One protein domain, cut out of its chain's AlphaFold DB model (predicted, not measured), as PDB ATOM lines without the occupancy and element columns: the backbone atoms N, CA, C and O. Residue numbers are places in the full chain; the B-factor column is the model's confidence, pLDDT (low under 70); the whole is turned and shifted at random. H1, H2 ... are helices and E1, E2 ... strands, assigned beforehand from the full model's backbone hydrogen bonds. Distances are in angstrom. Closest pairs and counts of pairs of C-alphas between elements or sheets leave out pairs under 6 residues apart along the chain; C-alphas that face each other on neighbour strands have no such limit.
ATOM      1  N   ASN A   6      98.893 156.002  94.954       97.44
ATOM      2  CA  ASN A   6      98.690 154.860  95.841       97.44
ATOM      3  C   ASN A   6      97.229 154.422  95.787       97.44
ATOM      4  O   ASN A   6      96.327 155.258  95.829       97.44
ATOM      5  N   VAL A   7      96.995 153.116  95.733       97.62
ATOM      6  CA  VAL A   7      95.659 152.534  95.623       97.62
ATOM      7  C   VAL A   7      95.333 151.748  96.885       97.62
ATOM      8  O   VAL A   7      96.102 150.883  97.296       97.62
ATOM      9  N   LEU A   8      94.169 152.031  97.467       97.50
ATOM     10  CA  LEU A   8      93.563 151.242  98.535       97.50
ATOM     11  C   LEU A   8      92.385 150.448  97.963       97.50
ATOM     12  O   LEU A   8      91.419 151.028  97.470       97.50
ATOM     13  N   LEU A   9      92.456 149.122  98.037       96.56
ATOM     14  CA  LEU A   9      91.384 148.212  97.648       96.56
ATOM     15  C   LEU A   9      90.599 147.769  98.880       96.56
ATOM     16  O   LEU A   9      91.124 147.064  99.739       96.56
ATOM     17  N   LEU A  10      89.322 148.147  98.942       96.62
ATOM     18  CA  LEU A  10      88.405 147.750 100.011       96.62
ATOM     19  C   LEU A  10      87.696 146.441  99.636       96.62
ATOM     20  O   LEU A  10      86.692 146.430  98.926       96.62
ATOM     21  N   ALA A  11      88.237 145.328 100.117       95.81
ATOM     22  CA  ALA A  11      87.829 143.967  99.780       95.81
ATOM     23  C   ALA A  11      87.135 143.214 100.934       95.81
ATOM     24  O   ALA A  11      86.803 142.037 100.799       95.81
ATOM     25  N   GLY A  12      86.861 143.885 102.057       95.00
ATOM     26  CA  GLY A  12      86.245 143.289 103.253       95.00
ATOM     27  C   GLY A  12      84.759 142.914 103.136       95.00
ATOM     28  O   GLY A  12      84.191 142.354 104.069       95.00
ATOM     29  N   GLY A  13      84.099 143.202 102.011       95.88
ATOM     30  CA  GLY A  13      82.663 142.967 101.851       95.88
ATOM     31  C   GLY A  13      82.275 141.484 101.897       95.88
ATOM     32  O   GLY A  13      82.680 140.702 101.030       95.88
ATOM     33  N   LYS A  14      81.419 141.109 102.855       96.25
ATOM     34  CA  LYS A  14      80.841 139.760 102.941       96.25
ATOM     35  C   LYS A  14      79.848 139.486 101.806       96.25
ATOM     36  O   LYS A  14      79.106 140.366 101.359       96.25
ATOM     37  N   SER A  15      79.826 138.247 101.343       96.12
ATOM     38  CA  SER A  15      78.871 137.700 100.388       96.12
ATOM     39  C   SER A  15      77.481 137.603 101.014       96.12
ATOM     40  O   SER A  15      77.327 137.259 102.185       96.12
ATOM     41  N   LYS A  16      76.443 137.853 100.210       96.06
ATOM     42  CA  LYS A  16      75.063 137.520 100.599       96.06
ATOM     43  C   LYS A  16      74.926 136.002 100.760       96.06
ATOM     44  O   LYS A  16      75.644 135.254 100.101       96.06
ATOM     45  N   ILE A  17      73.957 135.548 101.558       95.69
ATOM     46  CA  ILE A  17      73.714 134.112 101.803       95.69
ATOM     47  C   ILE A  17      73.526 133.341 100.489       95.69
ATOM     48  O   ILE A  17      74.135 132.290 100.315       95.69
ATOM     49  N   SER A  18      72.733 133.872  99.554       95.88
ATOM     50  CA  SER A  18      72.512 133.258  98.239       95.88
ATOM     51  C   SER A  18      73.812 133.093  97.450       95.88
ATOM     52  O   SER A  18      74.095 132.013  96.944       95.88
ATOM     53  N   MET A  19      74.644 134.135  97.421       94.19
ATOM     54  CA  MET A  19      75.944 134.087  96.756       94.19
ATOM     55  C   MET A  19      76.900 133.114  97.435       94.19
ATOM     56  O   MET A  19      77.559 132.351  96.745       94.19
ATOM     57  N   ARG A  20      76.938 133.082  98.770       95.81
ATOM     58  CA  ARG A  20      77.771 132.136  99.519       95.81
ATOM     59  C   ARG A  20      77.363 130.684  99.258       95.81
ATOM     60  O   ARG A  20      78.239 129.842  99.137       95.81
ATOM     61  N   LYS A  21      76.061 130.392  99.134       96.00
ATOM     62  CA  LYS A  21      75.570 129.050  98.759       96.00
ATOM     63  C   LYS A  21      76.041 128.628  97.366       96.00
ATOM     64  O   LYS A  21      76.302 127.453  97.155       96.00
ATOM     65  N   PHE A  22      76.149 129.578  96.438       94.88
ATOM     66  CA  PHE A  22      76.581 129.307  95.069       94.88
ATOM     67  C   PHE A  22      78.109 129.217  94.928       94.88
ATOM     68  O   PHE A  22      78.615 128.339  94.240       94.88
ATOM     69  N   THR A  23      78.855 130.120  95.569       94.44
ATOM     70  CA  THR A  23      80.310 130.254  95.372       94.44
ATOM     71  C   THR A  23      81.145 129.568  96.447       94.44
ATOM     72  O   THR A  23      82.342 129.382  96.256       94.44
ATOM     73  N   GLY A  24      80.560 129.270  97.608       95.06
ATOM     74  CA  GLY A  24      81.277 128.786  98.789       95.06
ATOM     75  C   GLY A  24      82.155 129.836  99.482       95.06
ATOM     76  O   GLY A  24      82.785 129.521 100.486       95.06
ATOM     77  N   LYS A  25      82.217 131.083  98.992       95.44
ATOM     78  CA  LYS A  25      83.122 132.119  99.523       95.44
ATOM     79  C   LYS A  25      82.391 133.096 100.444       95.44
ATOM     80  O   LYS A  25      81.385 133.701 100.055       95.44
ATOM     81  N   GLU A  26      82.930 133.308 101.644       94.75
ATOM     82  CA  GLU A  26      82.385 134.279 102.602       94.75
ATOM     83  C   GLU A  26      82.565 135.728 102.139       94.75
ATOM     84  O   GLU A  26      81.684 136.547 102.382       94.75
ATOM     85  N   ASN A  27      83.641 136.048 101.420       96.19
ATOM     86  CA  ASN A  27      83.927 137.402 100.949       96.19
ATOM     87  C   ASN A  27      83.749 137.521  99.436       96.19
ATOM     88  O   ASN A  27      84.202 136.666  98.672       96.19
ATOM     89  N   LYS A  28      83.149 138.631  98.990       95.31
ATOM     90  CA  LYS A  28      82.858 138.872  97.566       95.31
ATOM     91  C   LYS A  28      84.125 138.932  96.715       95.31
ATOM     92  O   LYS A  28      84.140 138.435  95.597       95.31
ATOM     93  N   ALA A  29      85.184 139.518  97.266       96.06
ATOM     94  CA  ALA A  29      86.469 139.686  96.598       96.06
ATOM     95  C   ALA A  29      87.160 138.351  96.252       96.06
ATOM     96  O   ALA A  29      87.930 138.290  95.292       96.06
ATOM     97  N   LEU A  30      86.854 137.291  97.010       95.88
ATOM     98  CA  LEU A  30      87.414 135.950  96.839       95.88
ATOM     99  C   LEU A  30      86.586 135.062  95.902       95.88
ATOM    100  O   LEU A  30      86.962 133.917  95.656       95.88
ATOM    101  N   ILE A  31      85.460 135.563  95.381       95.88
ATOM    102  CA  ILE A  31      84.664 134.837  94.389       95.88
ATOM    103  C   ILE A  31      85.515 134.638  93.136       95.88
ATOM    104  O   ILE A  31      86.050 135.594  92.572       95.88
ATOM    105  N   GLU A  32      85.632 133.386  92.716       96.12
ATOM    106  CA  GLU A  32      86.359 132.998  91.516       96.12
ATOM    107  C   GLU A  32      85.530 133.336  90.273       96.12
ATOM    108  O   GLU A  32      84.346 133.002  90.198       96.12
ATOM    109  N   ILE A  33      86.148 134.009  89.303       93.56
ATOM    110  CA  ILE A  33      85.509 134.407  88.046       93.56
ATOM    111  C   ILE A  33      86.376 134.013  86.847       93.56
ATOM    112  O   ILE A  33      87.593 133.849  86.961       93.56
ATOM    113  N   GLY A  34      85.731 133.880  85.687       88.81
ATOM    114  CA  GLY A  34      86.389 133.555  84.424       88.81
ATOM    115  C   GLY A  34      86.802 132.082  84.279       88.81
ATOM    116  O   GLY A  34      86.673 131.288  85.214       88.81
ATOM    117  N   PRO A  35      87.317 131.703  83.097       89.00
ATOM    118  CA  PRO A  35      87.651 130.314  82.771       89.00
ATOM    119  C   PRO A  35      88.780 129.746  83.643       89.00
ATOM    120  O   PRO A  35      88.831 128.547  83.884       89.00
ATOM    121  N   HIS A  36      89.654 130.608  84.170       88.88
ATOM    122  CA  HIS A  36      90.776 130.215  85.027       88.88
ATOM    123  C   HIS A  36      90.423 130.149  86.520       88.88
ATOM    124  O   HIS A  36      91.323 129.976  87.337       88.88
ATOM    125  N   ARG A  37      89.139 130.320  86.883       91.88
ATOM    126  CA  ARG A  37      88.628 130.275  88.268       91.88
ATOM    127  C   ARG A  37      89.479 131.090  89.244       91.88
ATOM    128  O   ARG A  37      89.830 130.648  90.332       91.88
ATOM    129  N   LYS A  38      89.839 132.302  88.837       95.31
ATOM    130  CA  LYS A  38      90.723 133.160  89.618       95.31
ATOM    131  C   LYS A  38      89.895 134.088  90.513       95.31
ATOM    132  O   LYS A  38      88.897 134.629  90.030       95.31
ATOM    133  N   PRO A  39      90.285 134.324  91.781       95.75
ATOM    134  CA  PRO A  39      89.617 135.302  92.634       95.75
ATOM    135  C   PRO A  39      89.491 136.672  91.960       95.75
ATOM    136  O   PRO A  39      90.472 137.210  91.437       95.75
ATOM    137  N   MET A  40      88.290 137.251  92.005       95.31
ATOM    138  CA  MET A  40      87.947 138.540  91.397       95.31
ATOM    139  C   MET A  40      88.967 139.632  91.732       95.31
ATOM    140  O   MET A  40      89.391 140.380  90.852       95.31
ATOM    141  N   ILE A  41      89.411 139.701  92.990       95.94
ATOM    142  CA  ILE A  41      90.371 140.715  93.433       95.94
ATOM    143  C   ILE A  41      91.708 140.656  92.687       95.94
ATOM    144  O   ILE A  41      92.316 141.694  92.424       95.94
ATOM    145  N   LEU A  42      92.154 139.468  92.275       95.50
ATOM    146  CA  LEU A  42      93.423 139.328  91.571       95.50
ATOM    147  C   LEU A  42      93.364 139.895  90.150       95.50
ATOM    148  O   LEU A  42      94.399 140.311  89.638       95.50
ATOM    149  N   TYR A  43      92.192 139.933  89.509       95.88
ATOM    150  CA  TYR A  43      92.029 140.624  88.225       95.88
ATOM    151  C   TYR A  43      92.218 142.136  88.382       95.88
ATOM    152  O   TYR A  43      92.871 142.778  87.557       95.88
ATOM    153  N   ILE A  44      91.694 142.704  89.472       95.50
ATOM    154  CA  ILE A  44      91.845 144.128  89.788       95.50
ATOM    155  C   ILE A  44      93.308 144.455  90.091       95.50
ATOM    156  O   ILE A  44      93.861 145.382  89.504       95.50
ATOM    157  N   ILE A  45      93.962 143.659  90.941       96.25
ATOM    158  CA  ILE A  45      95.380 143.841  91.284       96.25
ATOM    159  C   ILE A  45      96.259 143.774  90.032       96.25
ATOM    160  O   ILE A  45      97.127 144.623  89.851       96.25
ATOM    161  N   GLU A  46      96.036 142.810  89.138       95.94
ATOM    162  CA  GLU A  46      96.794 142.724  87.884       95.94
ATOM    163  C   GLU A  46      96.565 143.915  86.964       95.94
ATOM    164  O   GLU A  46      97.512 144.408  86.354       95.94
ATOM    165  N   SER A  47      95.329 144.403  86.885       95.44
ATOM    166  CA  SER A  47      94.998 145.579  86.081       95.44
ATOM    167  C   SER A  47      95.706 146.824  86.620       95.44
ATOM    168  O   SER A  47      96.296 147.587  85.858       95.44
ATOM    169  N   LEU A  48      95.738 146.985  87.945       96.69
ATOM    170  CA  LEU A  48      96.448 148.075  88.612       96.69
ATOM    171  C   LEU A  48      97.965 147.975  88.452       96.69
ATOM    172  O   LEU A  48      98.605 149.002  88.238       96.69
ATOM    173  N   LYS A  49      98.536 146.764  88.496       96.31
ATOM    174  CA  LYS A  49      99.972 146.526  88.267       96.31
ATOM    175  C   LYS A  49     100.414 146.879  86.844       96.31
ATOM    176  O   LYS A  49     101.553 147.288  86.654       96.31
ATOM    177  N   LYS A  50      99.531 146.738  85.849       96.56
ATOM    178  CA  LYS A  50      99.809 147.112  84.449       96.56
ATOM    179  C   LYS A  50      99.772 148.625  84.210       96.56
ATOM    180  O   LYS A  50     100.272 149.097  83.192       96.56
ATOM    181  N   SER A  51      99.175 149.395  85.119       94.81
ATOM    182  CA  SER A  51      99.092 150.846  84.986       94.81
ATOM    183  C   SER A  51     100.416 151.513  85.352       94.81
ATOM    184  O   SER A  51     100.916 151.365  86.465       94.81
ATOM    185  N   LYS A  52     100.928 152.363  84.455       94.81
ATOM    186  CA  LYS A  52     102.095 153.226  84.723       94.81
ATOM    187  C   LYS A  52     101.850 154.287  85.808       94.81
ATOM    188  O   LYS A  52     102.786 154.976  86.209       94.81
ATOM    189  N   TYR A  53     100.600 154.439  86.247       94.62
ATOM    190  CA  TYR A  53     100.177 155.425  87.239       94.62
ATOM    191  C   TYR A  53     100.067 154.863  88.654       94.62
ATOM    192  O   TYR A  53      99.922 155.648  89.583       94.62
ATOM    193  N   THR A  54     100.131 153.546  88.846       97.00
ATOM    194  CA  THR A  54     100.046 152.943  90.182       97.00
ATOM    195  C   THR A  54     101.432 152.901  90.826       97.00
ATOM    196  O   THR A  54     102.395 152.477  90.188       97.00
ATOM    197  N   ASP A  55     101.543 153.335  92.083       96.19
ATOM    198  CA  ASP A  55     102.762 153.169  92.889       96.19
ATOM    199  C   ASP A  55     102.647 151.944  93.802       96.19
ATOM    200  O   ASP A  55     103.251 150.903  93.549       96.19
ATOM    201  N   LYS A  56     101.799 152.041  94.830       96.88
ATOM    202  CA  LYS A  56     101.532 150.967  95.791       96.88
ATOM    203  C   LYS A  56     100.078 150.533  95.729       96.88
ATOM    204  O   LYS A  56      99.189 151.344  95.479       96.88
ATOM    205  N   ILE A  57      99.846 149.255  96.007       97.50
ATOM    206  CA  ILE A  57      98.510 148.679  96.161       97.50
ATOM    207  C   ILE A  57      98.423 148.130  97.581       97.50
ATOM    208  O   ILE A  57      99.179 147.230  97.940       97.50
ATOM    209  N   VAL A  58      97.508 148.672  98.375       96.94
ATOM    210  CA  VAL A  58      97.156 148.169  99.705       96.94
ATOM    211  C   VAL A  58      95.782 147.532  99.605       96.94
ATOM    212  O   VAL A  58      94.861 148.122  99.044       96.94
ATOM    213  N   VAL A  59      95.634 146.326 100.138       95.94
ATOM    214  CA  VAL A  59      94.357 145.614 100.175       95.94
ATOM    215  C   VAL A  59      93.889 145.553 101.619       95.94
ATOM    216  O   VAL A  59      94.614 145.074 102.481       95.94
ATOM    217  N   ALA A  60      92.676 146.032 101.876       95.31
ATOM    218  CA  ALA A  60      91.998 145.893 103.156       95.31
ATOM    219  C   ALA A  60      90.847 144.895 102.991       95.31
ATOM    220  O   ALA A  60      89.812 145.210 102.396       95.31
ATOM    221  N   GLY A  61      91.030 143.673 103.474       89.75
ATOM    222  CA  GLY A  61      90.089 142.582 103.258       89.75
ATOM    223  C   GLY A  61      90.519 141.289 103.949       89.75
ATOM    224  O   GLY A  61      91.452 141.325 104.746       89.75
TER     225      GLY A  61
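What this domain is: This is residues 6 to 61 of the 63 residues of an uncharacterized protein of marine sediment metagenome (UniProt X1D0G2). A flat model: a narrow ribbon of two parallel strands, E1 and E2, has helix H2 running back alongside it, while the short helix H1 lies at the far end of the long axis. Between the two helices, the long loop of residues 24 to 39 first comes back from H1 towards the ribbon, up to about residue 28, and then reaches away from it in a narrow loop with its tip near Pro 35. The printed part has 56 residues, with E1, H1, H2 and E2 in that order along the chain, and its class is mixed, helices and strands. It is only just loose, close to compact, with a radius of gyration of the C-alphas of 12.6 A and spans of 38 by 24 by 9 A.

Where its parts are: Find C-alpha 6 at (98.690, 154.860, 95.841); from there E1 runs through residues 6 to 10, 13.2 A. Its neighbour E2, residues 54 to 60, covers 16.8 A and ends at C-alpha 60, (91.998, 145.893, 103.156). H2, residues 40 to 50, begins at C-alpha 40, (87.947, 138.540, 91.397), and is 16.2 A long. H1 is residues 17 to 23, 10.0 A.

How they stand to each other: Look first at E1 and E2, parallel at 24 degrees, where N 7 and O 56 are within hydrogen-bond range at 2.8 A, as are N 58 and O 7. E1, H1 H2, E2 form a strand-helix-strand unit, two parallel neighbour strands with helices between, and its crossover is right-handed. H2 and E2 come closest at the C-alphas of Leu 48 and Thr 54, 6.3 A. H2 and E1 are near each other, with 6 pairs of C-alphas within 10 A. H1 is apart from H2 and from E2. Every O i to N i+4 pair is within range in H1, and 6 of 7 in H2.

The domain as a whole: The C-alphas of Lys 21 and Lys 52, the two farthest apart, are 38.5 A apart. The link H1 to H2 is long, 16 residues; in it residues 32 to 33 pair antiparallel with 38 to 39. The printed part has no cut, and no printed residue is under 70 in pLDDT.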